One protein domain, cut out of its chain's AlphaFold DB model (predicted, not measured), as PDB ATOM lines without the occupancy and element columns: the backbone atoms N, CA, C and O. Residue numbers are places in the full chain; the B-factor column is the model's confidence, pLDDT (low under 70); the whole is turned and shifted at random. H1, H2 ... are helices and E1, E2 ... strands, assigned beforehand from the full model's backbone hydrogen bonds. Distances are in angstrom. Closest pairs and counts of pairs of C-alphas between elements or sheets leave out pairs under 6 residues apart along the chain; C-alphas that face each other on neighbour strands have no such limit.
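AT A GLANCE: This is residues 2 to 110 of the 114 residues of an uncharacterized protein of Nitrososphaera sp (UniProt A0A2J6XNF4). Four helices, H1 to H4, make an up-and-down bundle, each running against the one before it, with H1 steeply tilted to H2 at 45 degrees; they form a loose ring in which H1 and H4 come close without clearly touching. H5 packs on H1 alone, outside the ring, and a small hairpin of two strands, E1 and E2, lies at one end of the bundle between H2 and H3. The printed part has 109 residues, with five named helices and two named strands in the order H1, H2, E1, E2, H3, H4, H5; the sheet E1 - E2 is antiparallel and the class is mostly helix. The whole is compact, with a radius of gyration of the C-alphas of 13.9 A and spans of 41 by 30 by 21 A.

HOW THE PARTS SIT: H1, residues 2 to 14, and H2, residues 18 to 35, form a helical hairpin; they touch, closest at the C-alphas of Gly 7 and Ser 25, 4.9 A apart, and run opposite ways at a steep tilt of 45 degrees. E1, residues 37 to 40, and E2, residues 43 to 46, form an antiparallel hairpin, their directions at 147 degrees; N 38 and O 45 are 2.8 A apart and N 45 and O 38 2.9 A, both within hydrogen-bond range. H3, residues 48 to 64, touches H2, which meets it with residues 28 to 35 alone; the closest C-alphas are those of Thr 32 and His 50, 5.7 A apart, and the two run opposite ways at a shallow tilt of 25 degrees. H4, residues 68 to 83, forms a helical hairpin with H3; their closest C-alphas, of Ile 55 and Gly 74, are 4.1 A apart, and they run opposite ways at a shallow tilt of 26 degrees. H1 and H4 are close but not clearly touching, with the C-alphas of Phe 14 and Met 70 at 7.8 A. H5, residues 92 to 109, touches H1, closest at the C-alphas of Ala 9 and Ile 106, 5.0 A apart; they run the same way at a shallow tilt of 22 degrees. H5 is apart from H2, H3 and H4. Each O i to N i+4 pair is within hydrogen-bond range in H2 and H5, against 7 of 9 in H1, 12 of 13 in H3 and 8 of 12 in H4.

IN THESE COORDINATES: H1 begins at C-alpha 2, (-104.161, -120.505, -113.754), and is 19.6 A long. H2 is 25.3 A long, H3 25.1 A, H4 24.6 A with a kink of 27 degrees near residue 75, and H5 25.5 A, ending at C-alpha 109, (-93.941, -128.327, -125.576).

THE WHOLE: The farthest C-alphas, of Gly 41 and Leu 110, are 42.7 A apart. The printed part has no cut and no long link. Mean pLDDT of the printed part is 86.4; residues 43 to 44 and 84 to 89 are under 70.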
ATOM      1  N   THR A   2    -104.261-121.035-112.373       85.62
ATOM      2  CA  THR A   2    -104.161-120.505-113.754       85.62
ATOM      3  C   THR A   2    -102.840-119.776-114.038       85.62
ATOM      4  O   THR A   2    -102.212-120.029-115.058       85.62
ATOM      5  N   HIS A   3    -102.373-118.935-113.108       86.06
ATOM      6  CA  HIS A   3    -101.104-118.204-113.238       86.06
ATOM      7  C   HIS A   3     -99.884-119.140-113.335       86.06
ATOM      8  O   HIS A   3     -99.013-118.941-114.172       86.06
ATOM      9  N   ILE A   4     -99.860-120.209-112.529       91.50
ATOM     10  CA  ILE A   4     -98.784-121.211-112.545       91.50
ATOM     11  C   ILE A   4     -98.784-121.957-113.882       91.50
ATOM     12  O   ILE A   4     -97.729-122.111-114.488       91.50
ATOM     13  N   LEU A   5     -99.960-122.374-114.370       92.81
ATOM     14  CA  LEU A   5    -100.084-123.049-115.667       92.81
ATOM     15  C   LEU A   5     -99.557-122.177-116.810       92.81
ATOM     16  O   LEU A   5     -98.827-122.673-117.661       92.81
ATOM     17  N   TRP A   6     -99.883-120.883-116.814       91.62
ATOM     18  CA  TRP A   6     -99.370-119.953-117.819       91.62
ATOM     19  C   TRP A   6     -97.865-119.729-117.710       91.62
ATOM     20  O   TRP A   6     -97.189-119.736-118.735       91.62
ATOM     21  N   GLY A   7     -97.322-119.596-116.498       91.75
ATOM     22  CA  GLY A   7     -95.874-119.504-116.308       91.75
ATOM     23  C   GLY A   7     -95.147-120.720-116.889       91.75
ATOM     24  O   GLY A   7     -94.202-120.566-117.661       91.75
ATOM     25  N   VAL A   8     -95.650-121.932-116.628       94.62
ATOM     26  CA  VAL A   8     -95.082-123.163-117.196       94.62
ATOM     27  C   VAL A   8     -95.231-123.177-118.718       94.62
ATOM     28  O   VAL A   8     -94.252-123.412-119.424       94.62
ATOM     29  N   ALA A   9     -96.426-122.878-119.230       93.31
ATOM     30  CA  ALA A   9     -96.711-122.845-120.663       93.31
ATOM     31  C   ALA A   9     -95.793-121.880-121.430       93.31
ATOM     32  O   ALA A   9     -95.415-122.170-122.558       93.31
ATOM     33  N   VAL A  10     -95.421-120.751-120.827       91.94
ATOM     34  CA  VAL A  10     -94.555-119.750-121.461       91.94
ATOM     35  C   VAL A  10     -93.070-120.100-121.327       91.94
ATOM     36  O   VAL A  10     -92.300-119.759-122.220       91.94
ATOM     37  N   LEU A  11     -92.652-120.797-120.266       93.44
ATOM     38  CA  LEU A  11     -91.246-121.162-120.047       93.44
ATOM     39  C   LEU A  11     -90.796-122.394-120.838       93.44
ATOM     40  O   LEU A  11     -89.645-122.438-121.283       93.44
ATOM     41  N   LEU A  12     -91.673-123.383-121.034       93.56
ATOM     42  CA  LEU A  12     -91.330-124.608-121.767       93.56
ATOM     43  C   LEU A  12     -90.836-124.350-123.210       93.56
ATOM     44  O   LEU A  12     -89.832-124.956-123.588       93.56
ATOM     45  N   PRO A  13     -91.421-123.422-123.999       90.56
ATOM     46  CA  PRO A  13     -90.904-123.052-125.321       90.56
ATOM     47  C   PRO A  13     -89.452-122.552-125.342       90.56
ATOM     48  O   PRO A  13     -88.810-122.604-126.387       90.56
ATOM     49  N   PHE A  14     -88.911-122.096-124.208       89.62
ATOM     50  CA  PHE A  14     -87.507-121.689-124.078       89.62
ATOM     51  C   PHE A  14     -86.578-122.845-123.678       89.62
ATOM     52  O   PHE A  14     -85.479-122.605-123.182       89.62
ATOM     53  N   SER A  15     -87.024-124.093-123.857       89.56
ATOM     54  CA  SER A  15     -86.297-125.303-123.448       89.56
ATOM     55  C   SER A  15     -86.029-125.372-121.939       89.56
ATOM     56  O   SER A  15     -85.090-126.029-121.493       89.56
ATOM     57  N   THR A  16     -86.866-124.705-121.142       91.56
ATOM     58  CA  THR A  16     -86.798-124.766-119.679       91.56
ATOM     59  C   THR A  16     -87.245-126.154-119.210       91.56
ATOM     60  O   THR A  16     -88.331-126.585-119.606       91.56
ATOM     61  N   PRO A  17     -86.486-126.860-118.352       92.62
ATOM     62  CA  PRO A  17     -86.937-128.125-117.779       92.62
ATOM     63  C   PRO A  17     -88.272-127.963-117.043       92.62
ATOM     64  O   PRO A  17     -88.475-126.987-116.321       92.62
ATOM     65  N   LEU A  18     -89.185-128.933-117.180       92.50
ATOM     66  CA  LEU A  18     -90.510-128.869-116.549       92.50
ATOM     67  C   LEU A  18     -90.460-128.600-115.028       92.50
ATOM     68  O   LEU A  18     -91.233-127.753-114.572       92.50
ATOM     69  N   PRO A  19     -89.571-129.240-114.235       94.50
ATOM     70  CA  PRO A  19     -89.469-128.956-112.802       94.50
ATOM     71  C   PRO A  19     -89.084-127.504-112.507       94.50
ATOM     72  O   PRO A  19     -89.648-126.884-111.599       94.50
ATOM     73  N   ASP A  20     -88.179-126.934-113.299       94.31
ATOM     74  CA  ASP A  20     -87.717-125.564-113.108       94.31
ATOM     75  C   ASP A  20     -88.779-124.561-113.561       94.31
ATOM     76  O   ASP A  20     -89.038-123.581-112.863       94.31
ATOM     77  N   ALA A  21     -89.456-124.834-114.683       93.88
ATOM     78  CA  ALA A  21     -90.576-124.035-115.167       93.88
ATOM     79  C   ALA A  21     -91.708-123.989-114.131       93.88
ATOM     80  O   ALA A  21     -92.250-122.919-113.840       93.88
ATOM     81  N   PHE A  22     -92.035-125.136-113.528       95.12
ATOM     82  CA  PHE A  22     -93.020-125.224-112.454       95.12
ATOM     83  C   PHE A  22     -92.576-124.435-111.221       95.12
ATOM     84  O   PHE A  22     -93.325-123.589-110.729       95.12
ATOM     85  N   THR A  23     -91.341-124.648-110.763       95.50
ATOM     86  CA  THR A  23     -90.791-123.977-109.578       95.50
ATOM     87  C   THR A  23     -90.750-122.463-109.758       95.50
ATOM     88  O   THR A  23     -91.257-121.731-108.908       95.50
ATOM     89  N   ALA A  24     -90.228-121.979-110.887       94.19
ATOM     90  CA  ALA A  24     -90.181-120.556-111.209       94.19
ATOM     91  C   ALA A  24     -91.586-119.937-111.239       94.19
ATOM     92  O   ALA A  24     -91.801-118.861-110.681       94.19
ATOM     93  N   SER A  25     -92.560-120.645-111.815       94.06
ATOM     94  CA  SER A  25     -93.949-120.183-111.896       94.06
ATOM     95  C   SER A  25     -94.627-120.121-110.527       94.06
ATOM     96  O   SER A  25     -95.337-119.155-110.232       94.06
ATOM     97  N   VAL A  26     -94.392-121.112-109.661       94.62
ATOM     98  CA  VAL A  26     -94.885-121.119-108.274       94.62
ATOM     99  C   VAL A  26     -94.266-119.969-107.484       94.62
ATOM    100  O   VAL A  26     -94.998-119.194-106.868       94.62
ATOM    101  N   VAL A  27     -92.940-119.819-107.533       93.81
ATOM    102  CA  VAL A  27     -92.218-118.756-106.821       93.81
ATOM    103  C   VAL A  27     -92.691-117.379-107.282       93.81
ATOM    104  O   VAL A  27     -93.004-116.534-106.444       93.81
ATOM    105  N   HIS A  28     -92.815-117.164-108.593       91.75
ATOM    106  CA  HIS A  28     -93.320-115.911-109.147       91.75
ATOM    107  C   HIS A  28     -94.763-115.622-108.711       91.75
ATOM    108  O   HIS A  28     -95.061-114.500-108.296       91.75
ATOM    109  N   THR A  29     -95.642-116.628-108.742       90.44
ATOM    110  CA  THR A  29     -97.041-116.487-108.302       90.44
ATOM    111  C   THR A  29     -97.102-116.105-106.823       90.44
ATOM    112  O   THR A  29     -97.764-115.141-106.458       90.44
ATOM    113  N   VAL A  30     -96.349-116.792-105.958       90.81
ATOM    114  CA  VAL A  30     -96.310-116.475-104.521       90.81
ATOM    115  C   VAL A  30     -95.733-115.078-104.273       90.81
ATOM    116  O   VAL A  30     -96.236-114.351-103.414       90.81
ATOM    117  N   ALA A  31     -94.689-114.687-105.006       89.06
ATOM    118  CA  ALA A  31     -94.076-113.370-104.875       89.06
ATOM    119  C   ALA A  31     -95.032-112.251-105.306       89.06
ATOM    120  O   ALA A  31     -95.182-111.264-104.587       89.06
ATOM    121  N   THR A  32     -95.714-112.406-106.443       86.56
ATOM    122  CA  THR A  32     -96.697-111.424-106.920       86.56
ATOM    123  C   THR A  32     -97.950-111.395-106.048       86.56
ATOM    124  O   THR A  32     -98.440-110.311-105.747       86.56
ATOM    125  N   ASP A  33     -98.406-112.529-105.518       84.06
ATOM    126  CA  ASP A  33     -99.540-112.563-104.590       84.06
ATOM    127  C   ASP A  33     -99.240-111.845-103.269       84.06
ATOM    128  O   ASP A  33    -100.096-111.118-102.759       84.06
ATOM    129  N   LYS A  34     -98.023-112.002-102.732       84.69
ATOM    130  CA  LYS A  34     -97.616-111.379-101.462       84.69
ATOM    131  C   LYS A  34     -97.190-109.916-101.594       84.69
ATOM    132  O   LYS A  34     -97.447-109.140-100.680       84.69
ATOM    133  N   LEU A  35     -96.500-109.552-102.676       81.62
ATOM    134  CA  LEU A  35     -95.857-108.234-102.837       81.62
ATOM    135  C   LEU A  35     -96.542-107.359-103.898       81.62
ATOM    136  O   LEU A  35     -96.503-106.130-103.835       81.62
ATOM    137  N   GLY A  36     -97.159-107.989-104.895       74.31
ATOM    138  CA  GLY A  36     -97.808-107.331-106.029       74.31
ATOM    139  C   GLY A  36     -99.235-106.866-105.752       74.31
ATOM    140  O   GLY A  36     -99.831-106.192-106.592       74.31
ATOM    141  N   HIS A  37     -99.781-107.156-104.569       79.19
ATOM    142  CA  HIS A  37    -101.136-106.774-104.205       79.19
ATOM    143  C   HIS A  37    -101.189-106.005-102.885       79.19
ATOM    144  O   HIS A  37    -100.657-106.423-101.862       79.19
ATOM    145  N   GLU A  38    -101.902-104.885-102.905       75.56
ATOM    146  CA  GLU A  38    -102.260-104.108-101.729       75.56
ATOM    147  C   GLU A  38    -103.707-104.414-101.348       75.56
ATOM    148  O   GLU A  38    -104.636-104.288-102.155       75.56
ATOM    149  N   LYS A  39    -103.920-104.796-100.087       71.81
ATOM    150  CA  LYS A  39    -105.264-104.964 -99.537       71.81
ATOM    151  C   LYS A  39    -105.758-103.617 -99.011       71.81
ATOM    152  O   LYS A  39    -105.258-103.116 -98.009       71.81
ATOM    153  N   ARG A  40    -106.770-103.042 -99.664       71.19
ATOM    154  CA  ARG A  40    -107.456-101.823 -99.213       71.19
ATOM    155  C   ARG A  40    -108.880-102.183 -98.789       71.19
ATOM    156  O   ARG A  40    -109.814-102.158 -99.588       71.19
ATOM    157  N   GLY A  41    -109.031-102.587 -97.526       74.75
ATOM    158  CA  GLY A  41    -110.289-103.119 -96.989       74.75
ATOM    159  C   GLY A  41    -110.630-104.492 -97.586       74.75
ATOM    160  O   GLY A  41    -109.828-105.423 -97.500       74.75
ATOM    161  N   HIS A  42    -111.806-104.620 -98.208       71.94
ATOM    162  CA  HIS A  42    -112.232-105.839 -98.917       71.94
ATOM    163  C   HIS A  42    -111.713-105.929-100.360       71.94
ATOM    164  O   HIS A  42    -111.918-106.940-101.025       71.94
ATOM    165  N   ILE A  43    -111.045-104.882-100.854       66.19
ATOM    166  CA  ILE A  43    -110.571-104.805-102.234       66.19
ATOM    167  C   ILE A  43    -109.082-105.147-102.264       66.19
ATOM    168  O   ILE A  43    -108.267-104.474-101.631       66.19
ATOM    169  N   ILE A  44    -108.724-106.173-103.032       67.81
ATOM    170  CA  ILE A  44    -107.337-106.467-103.396       67.81
ATOM    171  C   ILE A  44    -107.037-105.668-104.666       67.81
ATOM    172  O   ILE A  44    -107.674-105.875-105.700       67.81
ATOM    173  N   ARG A  45    -106.118-104.704-104.580       70.69
ATOM    174  CA  ARG A  45    -105.658-103.914-105.728       70.69
ATOM    175  C   ARG A  45    -104.232-104.296-106.086       70.69
ATOM    176  O   ARG A  45    -103.418-104.562-105.215       70.69
ATOM    177  N   ARG A  46    -103.922-104.268-107.380       73.56
ATOM    178  CA  ARG A  46    -102.555-104.428-107.878       73.56
ATOM    179  C   ARG A  46    -101.711-103.230-107.444       73.56
ATOM    180  O   ARG A  46    -102.097-102.085-107.692       73.56
ATOM    181  N   SER A  47    -100.583-103.497-106.801       77.56
ATOM    182  CA  SER A  47     -99.589-102.488-106.448       77.56
ATOM    183  C   SER A  47     -98.686-102.206-107.650       77.56
ATOM    184  O   SER A  47     -98.549-103.024-108.565       77.56
ATOM    185  N   LYS A  48     -98.004-101.055-107.646       73.62
ATOM    186  CA  LYS A  48     -96.967-100.758-108.654       73.62
ATOM    187  C   LYS A  48     -95.797-101.755-108.594       73.62
ATOM    188  O   LYS A  48     -95.075-101.904-109.576       73.62
ATOM    189  N   ILE A  49     -95.639-102.449-107.465       84.94
ATOM    190  CA  ILE A  49     -94.576-103.428-107.222       84.94
ATOM    191  C   ILE A  49     -94.808-104.704-108.038       84.94
ATOM    192  O   ILE A  49     -93.835-105.340-108.426       84.94
ATOM    193  N   HIS A  50     -96.052-105.043-108.401       85.25
ATOM    194  CA  HIS A  50     -96.340-106.221-109.235       85.25
ATOM    195  C   HIS A  50     -95.544-106.215-110.543       85.25
ATOM    196  O   HIS A  50     -94.866-107.186-110.863       85.25
ATOM    197  N   ASN A  51     -95.566-105.091-111.264       88.31
ATOM    198  CA  ASN A  51     -94.833-104.948-112.524       88.31
ATOM    199  C   ASN A  51     -93.320-105.084-112.307       88.31
ATOM    200  O   ASN A  51     -92.638-105.724-113.103       88.31
ATOM    201  N   ALA A  52     -92.802-104.507-111.217       89.12
ATOM    202  CA  ALA A  52     -91.390-104.602-110.871       89.12
ATOM    203  C   ALA A  52     -90.979-106.050-110.556       89.12
ATOM    204  O   ALA A  52     -89.935-106.494-111.024       89.12
ATOM    205  N   VAL A  53     -91.816-106.804-109.836       89.31
ATOM    206  CA  VAL A  53     -91.582-108.226-109.533       89.31
ATOM    207  C   VAL A  53     -91.574-109.066-110.812       89.31
ATOM    208  O   VAL A  53     -90.686-109.900-110.972       89.31
ATOM    209  N   SER A  54     -92.497-108.830-111.750       88.94
ATOM    210  CA  SER A  54     -92.514-109.530-113.045       88.94
ATOM    211  C   SER A  54     -91.275-109.237-113.892       88.94
ATOM    212  O   SER A  54     -90.688-110.162-114.451       88.94
ATOM    213  N   ILE A  55     -90.828-107.979-113.949       93.00
ATOM    214  CA  ILE A  55     -89.596-107.611-114.665       93.00
ATOM    215  C   ILE A  55     -88.371-108.236-113.988       93.00
ATOM    216  O   ILE A  55     -87.545-108.846-114.663       93.00
ATOM    217  N   ALA A  56     -88.262-108.135-112.662       93.44
ATOM    218  CA  ALA A  56     -87.141-108.702-111.919       93.44
ATOM    219  C   ALA A  56     -87.057-110.228-112.091       93.44
ATOM    220  O   ALA A  56     -85.976-110.751-112.351       93.44
ATOM    221  N   ALA A  57     -88.187-110.936-112.020       92.75
ATOM    222  CA  ALA A  57     -88.236-112.380-112.251       92.75
ATOM    223  C   ALA A  57     -87.768-112.752-113.669       92.75
ATOM    224  O   ALA A  57     -86.966-113.671-113.828       92.75
ATOM    225  N   ALA A  58     -88.204-112.005-114.687       93.38
ATOM    226  CA  ALA A  58     -87.776-112.215-116.069       93.38
ATOM    227  C   ALA A  58     -86.265-111.998-116.257       93.38
ATOM    228  O   ALA A  58     -85.610-112.781-116.944       93.38
ATOM    229  N   LEU A  59     -85.690-110.981-115.606       95.75
ATOM    230  CA  LEU A  59     -84.245-110.736-115.624       95.75
ATOM    231  C   LEU A  59     -83.463-111.853-114.922       95.75
ATOM    232  O   LEU A  59     -82.440-112.297-115.441       95.75
ATOM    233  N   VAL A  60     -83.948-112.340-113.776       95.19
ATOM    234  CA  VAL A  60     -83.331-113.474-113.067       95.19
ATOM    235  C   VAL A  60     -83.329-114.722-113.947       95.19
ATOM    236  O   VAL A  60     -82.290-115.367-114.071       95.19
ATOM    237  N   LEU A  61     -84.447-115.033-114.608       93.00
ATOM    238  CA  LEU A  61     -84.535-116.160-115.540       93.00
ATOM    239  C   LEU A  61     -83.585-115.990-116.731       93.00
ATOM    240  O   LEU A  61     -82.857-116.921-117.066       93.00
ATOM    241  N   ALA A  62     -83.534-114.794-117.321       94.25
ATOM    242  CA  ALA A  62     -82.636-114.498-118.435       94.25
ATOM    243  C   ALA A  62     -81.161-114.710-118.076       94.25
ATOM    244  O   ALA A  62     -80.407-115.274-118.870       94.25
ATOM    245  N   LEU A  63     -80.757-114.307-116.870       95.56
ATOM    246  CA  LEU A  63     -79.405-114.534-116.364       95.56
ATOM    247  C   LEU A  63     -79.155-116.015-116.053       95.56
ATOM    248  O   LEU A  63     -78.129-116.557-116.463       95.56
ATOM    249  N   PHE A  64     -80.091-116.672-115.364       93.94
ATOM    250  CA  PHE A  64     -79.961-118.065-114.933       93.94
ATOM    251  C   PHE A  64     -79.832-119.027-116.121       93.94
ATOM    252  O   PHE A  64     -78.913-119.843-116.156       93.94
ATOM    253  N   TYR A  65     -80.685-118.872-117.135       93.06
ATOM    254  CA  TYR A  65     -80.653-119.682-118.358       93.06
ATOM    255  C   TYR A  65     -79.707-119.143-119.433       93.06
ATOM    256  O   TYR A  65     -79.608-119.732-120.508       93.06
ATOM    257  N   ARG A  66     -79.017-118.024-119.167       94.06
ATOM    258  CA  ARG A  66     -78.148-117.328-120.133       94.06
ATOM    259  C   ARG A  66     -78.859-117.053-121.465       94.06
ATOM    260  O   ARG A  66     -78.257-117.136-122.533       94.06
ATOM    261  N   ASN A  67     -80.147-116.726-121.391       92.75
ATOM    262  CA  ASN A  67     -81.004-116.479-122.541       92.75
ATOM    263  C   ASN A  67     -81.611-115.067-122.447       92.75
ATOM    264  O   ASN A  67     -82.580-114.867-121.709       92.75
ATOM    265  N   PRO A  68     -81.093-114.079-123.205       92.88
ATOM    266  CA  PRO A  68     -81.551-112.696-123.103       92.88
ATOM    267  C   PRO A  68     -83.016-112.522-123.525       92.88
ATOM    268  O   PRO A  68     -83.676-111.595-123.056       92.88
ATOM    269  N   TYR A  69     -83.564-113.421-124.349       92.94
ATOM    270  CA  TYR A  69     -84.964-113.349-124.771       92.94
ATOM    271  C   TYR A  69     -85.942-113.576-123.614       92.94
ATOM    272  O   TYR A  69     -87.056-113.056-123.656       92.94
ATOM    273  N   MET A  70     -85.530-114.263-122.542       93.19
ATOM    274  CA  MET A  70     -86.373-114.428-121.354       93.19
ATOM    275  C   MET A  70     -86.630-113.105-120.618       93.19
ATOM    276  O   MET A  70     -87.620-112.997-119.899       93.19
ATOM    277  N   ALA A  71     -85.823-112.059-120.835       93.56
ATOM    278  CA  ALA A  71     -86.092-110.739-120.261       93.56
ATOM    279  C   ALA A  71     -87.394-110.123-120.814       93.56
ATOM    280  O   ALA A  71     -88.037-109.321-120.134       93.56
ATOM    281  N   LEU A  72     -87.825-110.538-122.015       93.25
ATOM    282  CA  LEU A  72     -89.085-110.105-122.629       93.25
ATOM    283  C   LEU A  72     -90.321-110.656-121.906       93.25
ATOM    284  O   LEU A  72     -91.413-110.111-122.078       93.25
ATOM    285  N   LEU A  73     -90.161-111.682-121.062       91.62
ATOM    286  CA  LEU A  73     -91.258-112.259-120.284       91.62
ATOM    287  C   LEU A  73     -91.881-111.242-119.323       91.62
ATOM    288  O   LEU A  73     -93.090-111.259-119.127       91.62
ATOM    289  N   GLY A  74     -91.089-110.317-118.772       90.38
ATOM    290  CA  GLY A  74     -91.581-109.272-117.871       90.38
ATOM    291  C   GLY A  74     -92.552-108.311-118.573       90.38
ATOM    292  O   GLY A  74     -93.708-108.206-118.156       90.38
ATOM    293  N   PRO A  75     -92.131-107.631-119.656       91.38
ATOM    294  CA  PRO A  75     -93.022-106.809-120.475       91.38
ATOM    295  C   PRO A  75     -94.228-107.573-121.033       91.38
ATOM    296  O   PRO A  75     -95.344-107.053-120.986       91.38
ATOM    297  N   LEU A  76     -94.027-108.809-121.510       89.06
ATOM    298  CA  LEU A  76     -95.112-109.660-122.007       89.06
ATOM    299  C   LEU A  76     -96.153-109.924-120.914       89.06
ATOM    300  O   LEU A  76     -97.345-109.744-121.151       89.06
ATOM    301  N   HIS A  77     -95.707-110.273-119.707       87.56
ATOM    302  CA  HIS A  77     -96.574-110.482-118.547       87.56
ATOM    303  C   HIS A  77     -97.409-109.237-118.232       87.56
ATOM    304  O   HIS A  77     -98.620-109.322-118.041       87.56
ATOM    305  N   ILE A  78     -96.786-108.054-118.239       87.62
ATOM    306  CA  ILE A  78     -97.489-106.785-118.000       87.62
ATOM    307  C   ILE A  78     -98.548-106.534-119.078       87.62
ATOM    308  O   ILE A  78     -99.663-106.137-118.739       87.62
ATOM    309  N   ALA A  79     -98.226-106.773-120.351       85.94
ATOM    310  CA  ALA A  79     -99.168-106.604-121.455       85.94
ATOM    311  C   ALA A  79    -100.367-107.560-121.335       85.94
ATOM    312  O   ALA A  79    -101.512-107.125-121.460       85.94
ATOM    313  N   LEU A  80    -100.120-108.836-121.027       80.31
ATOM    314  CA  LEU A  80    -101.173-109.834-120.823       80.31
ATOM    315  C   LEU A  80    -102.073-109.481-119.628       80.31
ATOM    316  O   LEU A  80    -103.297-109.554-119.742       80.31
ATOM    317  N   ASP A  81    -101.488-109.007-118.526       79.06
ATOM    318  CA  ASP A  81    -102.236-108.540-117.352       79.06
ATOM    319  C   ASP A  81    -103.104-107.303-117.659       79.06
ATOM    320  O   ASP A  81    -104.155-107.114-117.048       79.06
ATOM    321  N   LEU A  82    -102.687-106.435-118.588       78.31
ATOM    322  CA  LEU A  82    -103.491-105.281-119.015       78.31
ATOM    323  C   LEU A  82    -104.674-105.699-119.897       78.31
ATOM    324  O   LEU A  82    -105.748-105.106-119.797       78.31
ATOM    325  N   ILE A  83    -104.483-106.720-120.739       75.19
ATOM    326  CA  ILE A  83    -105.521-107.255-121.633       75.19
ATOM    327  C   ILE A  83    -106.550-108.088-120.857       75.19
ATOM    328  O   ILE A  83    -107.719-108.130-121.240       75.19
ATOM    329  N   SER A  84    -106.144-108.710-119.748       65.56
ATOM    330  CA  SER A  84    -107.022-109.455-118.841       65.56
ATOM    331  C   SER A  84    -107.279-108.675-117.544       65.56
ATOM    332  O   SER A  84    -106.731-109.006-116.488       65.56
ATOM    333  N   PRO A  85    -108.107-107.610-117.565       59.91
ATOM    334  CA  PRO A  85    -108.389-106.859-116.353       59.91
ATOM    335  C   PRO A  85    -109.024-107.794-115.318       59.91
ATOM    336  O   PRO A  85    -109.941-108.548-115.641       59.91
ATOM    337  N   GLY A  86    -108.569-107.714-114.062       58.91
ATOM    338  CA  GLY A  86    -108.849-108.666-112.967       58.91
ATOM    339  C   GLY A  86    -110.318-109.008-112.653       58.91
ATOM    340  O   GLY A  86    -110.577-109.844-111.795       58.91
ATOM    341  N   ARG A  87    -111.290-108.426-113.364       56.94
ATOM    342  CA  ARG A  87    -112.692-108.874-113.392       56.94
ATOM    343  C   ARG A  87    -112.887-110.202-114.136       56.94
ATOM    344  O   ARG A  87    -113.844-110.909-113.845       56.94
ATOM    345  N   TRP A  88    -112.009-110.554-115.073       62.09
ATOM    346  CA  TRP A  88    -112.118-111.803-115.840       62.09
ATOM    347  C   TRP A  88    -111.517-112.990-115.083       62.09
ATOM    348  O   TRP A  88    -112.042-114.095-115.149       62.09
ATOM    349  N   ALA A  89    -110.495-112.741-114.260       64.44
ATOM    350  CA  ALA A  89    -109.847-113.754-113.430       64.44
ATOM    351  C   ALA A  89    -110.757-114.362-112.343       64.44
ATOM    352  O   ALA A  89    -110.448-115.434-111.832       64.44
ATOM    353  N   VAL A  90    -111.886-113.729-111.997       70.38
ATOM    354  CA  VAL A  90    -112.893-114.305-111.081       70.38
ATOM    355  C   VAL A  90    -113.969-115.123-111.804       70.38
ATOM    356  O   VAL A  90    -114.748-115.818-111.158       70.38
ATOM    357  N   ASN A  91    -114.020-115.074-113.139       81.50
ATOM    358  CA  ASN A  91    -114.978-115.848-113.918       81.50
ATOM    359  C   ASN A  91    -114.460-117.296-114.094       81.50
ATOM    360  O   ASN A  91    -113.362-117.499-114.627       81.50
ATOM    361  N   PRO A  92    -115.221-118.324-113.676       83.19
ATOM    362  CA  PRO A  92    -114.786-119.715-113.777       83.19
ATOM    363  C   PRO A  92    -114.626-120.188-115.228       83.19
ATOM    364  O   PRO A  92    -113.681-120.914-115.524       83.19
ATOM    365  N   TRP A  93    -115.474-119.729-116.153       86.19
ATOM    366  CA  TRP A  93    -115.381-120.072-117.577       86.19
ATOM    367  C   TRP A  93    -114.142-119.470-118.229       86.19
ATOM    368  O   TRP A  93    -113.470-120.133-119.016       86.19
ATOM    369  N   TYR A  94    -113.800-118.238-117.848       83.81
ATOM    370  CA  TYR A  94    -112.563-117.600-118.288       83.81
ATOM    371  C   TYR A  94    -111.338-118.391-117.812       83.81
ATOM    372  O   TYR A  94    -110.469-118.729-118.613       83.81
ATOM    373  N   ASN A  95    -111.302-118.762-116.527       85.62
ATOM    374  CA  ASN A  95    -110.222-119.584-115.982       85.62
ATOM    375  C   ASN A  95    -110.131-120.956-116.652       85.62
ATOM    376  O   ASN A  95    -109.023-121.404-116.940       85.62
ATOM    377  N   ALA A  96    -111.265-121.613-116.910       88.31
ATOM    378  CA  ALA A  96    -111.298-122.910-117.577       88.31
ATOM    379  C   ALA A  96    -110.738-122.817-119.002       88.31
ATOM    380  O   ALA A  96    -109.858-123.598-119.365       88.31
ATOM    381  N   LEU A  97    -111.175-121.822-119.780       89.31
ATOM    382  CA  LEU A  97    -110.692-121.596-121.142       89.31
ATOM    383  C   LEU A  97    -109.181-121.328-121.165       89.31
ATOM    384  O   LEU A  97    -108.438-122.009-121.868       89.31
ATOM    385  N   PHE A  98    -108.709-120.379-120.356       87.06
ATOM    386  CA  PHE A  98    -107.294-120.003-120.335       87.06
ATOM    387  C   PHE A  98    -106.396-121.099-119.755       87.06
ATOM    388  O   PHE A  98    -105.277-121.274-120.232       87.06
ATOM    389  N   SER A  99    -106.874-121.870-118.776       90.44
ATOM    390  CA  SER A  99    -106.145-123.045-118.279       90.44
ATOM    391  C   SER A  99    -106.066-124.139-119.341       90.44
ATOM    392  O   SER A  99    -105.020-124.759-119.490       90.44
ATOM    393  N   THR A 100    -107.137-124.344-120.117       91.62
ATOM    394  CA  THR A 100    -107.145-125.307-121.230       91.62
ATOM    395  C   THR A 100    -106.125-124.914-122.297       91.62
ATOM    396  O   THR A 100    -105.340-125.754-122.724       91.62
ATOM    397  N   ILE A 101    -106.069-123.632-122.674       90.94
ATOM    398  CA  ILE A 101    -105.065-123.121-123.620       90.94
ATOM    399  C   ILE A 101    -103.647-123.359-123.086       90.94
ATOM    400  O   ILE A 101    -102.806-123.898-123.805       90.94
ATOM    401  N   ALA A 102    -103.389-123.022-121.819       91.12
ATOM    402  CA  ALA A 102    -102.086-123.247-121.197       91.12
ATOM    403  C   ALA A 102    -101.699-124.736-121.200       91.12
ATOM    404  O   ALA A 102    -100.577-125.080-121.566       91.12
ATOM    405  N   LEU A 103    -102.635-125.632-120.870       93.25
ATOM    406  CA  LEU A 103    -102.410-127.077-120.916       93.25
ATOM    407  C   LEU A 103    -102.064-127.560-122.325       93.25
ATOM    408  O   LEU A 103    -101.125-128.336-122.474       93.25
ATOM    409  N   VAL A 104    -102.761-127.083-123.361       93.06
ATOM    410  CA  VAL A 104    -102.437-127.428-124.757       93.06
ATOM    411  C   VAL A 104    -101.002-127.023-125.099       93.06
ATOM    412  O   VAL A 104    -100.272-127.829-125.676       93.06
ATOM    413  N   ILE A 105    -100.573-125.818-124.712       92.31
ATOM    414  CA  ILE A 105     -99.194-125.355-124.931       92.31
ATOM    415  C   ILE A 105     -98.199-126.259-124.194       92.31
ATOM    416  O   ILE A 105     -97.207-126.678-124.791       92.31
ATOM    417  N   ILE A 106     -98.477-126.606-122.935       93.31
ATOM    418  CA  ILE A 106     -97.633-127.506-122.137       93.31
ATOM    419  C   ILE A 106     -97.495-128.859-122.836       93.31
ATOM    420  O   ILE A 106     -96.378-129.277-123.123       93.31
ATOM    421  N   PHE A 107     -98.607-129.512-123.187       91.44
ATOM    422  CA  PHE A 107     -98.583-130.816-123.856       91.44
ATOM    423  C   PHE A 107     -97.855-130.786-125.201       91.44
ATOM    424  O   PHE A 107     -97.199-131.761-125.554       91.44
ATOM    425  N   LYS A 108     -97.942-129.679-125.946       90.12
ATOM    426  CA  LYS A 108     -97.221-129.498-127.215       90.12
ATOM    427  C   LYS A 108     -95.732-129.198-127.040       90.12
ATOM    428  O   LYS A 108     -94.977-129.421-127.979       90.12
ATOM    429  N   SER A 109     -95.332-128.687-125.879       88.94
ATOM    430  CA  SER A 109     -93.941-128.327-125.576       88.94
ATOM    431  C   SER A 109     -93.174-129.453-124.880       88.94
ATOM    432  O   SER A 109     -91.950-129.383-124.776       88.94
ATOM    433  N   LEU A 110     -93.869-130.482-124.385       85.81
ATOM    434  CA  LEU A 110     -93.233-131.667-123.826       85.81
ATOM    435  C   LEU A 110     -92.652-132.543-124.948       85.81
ATOM    436  O   LEU A 110     -93.286-132.694-125.996       85.81
TER     437      LEU A 110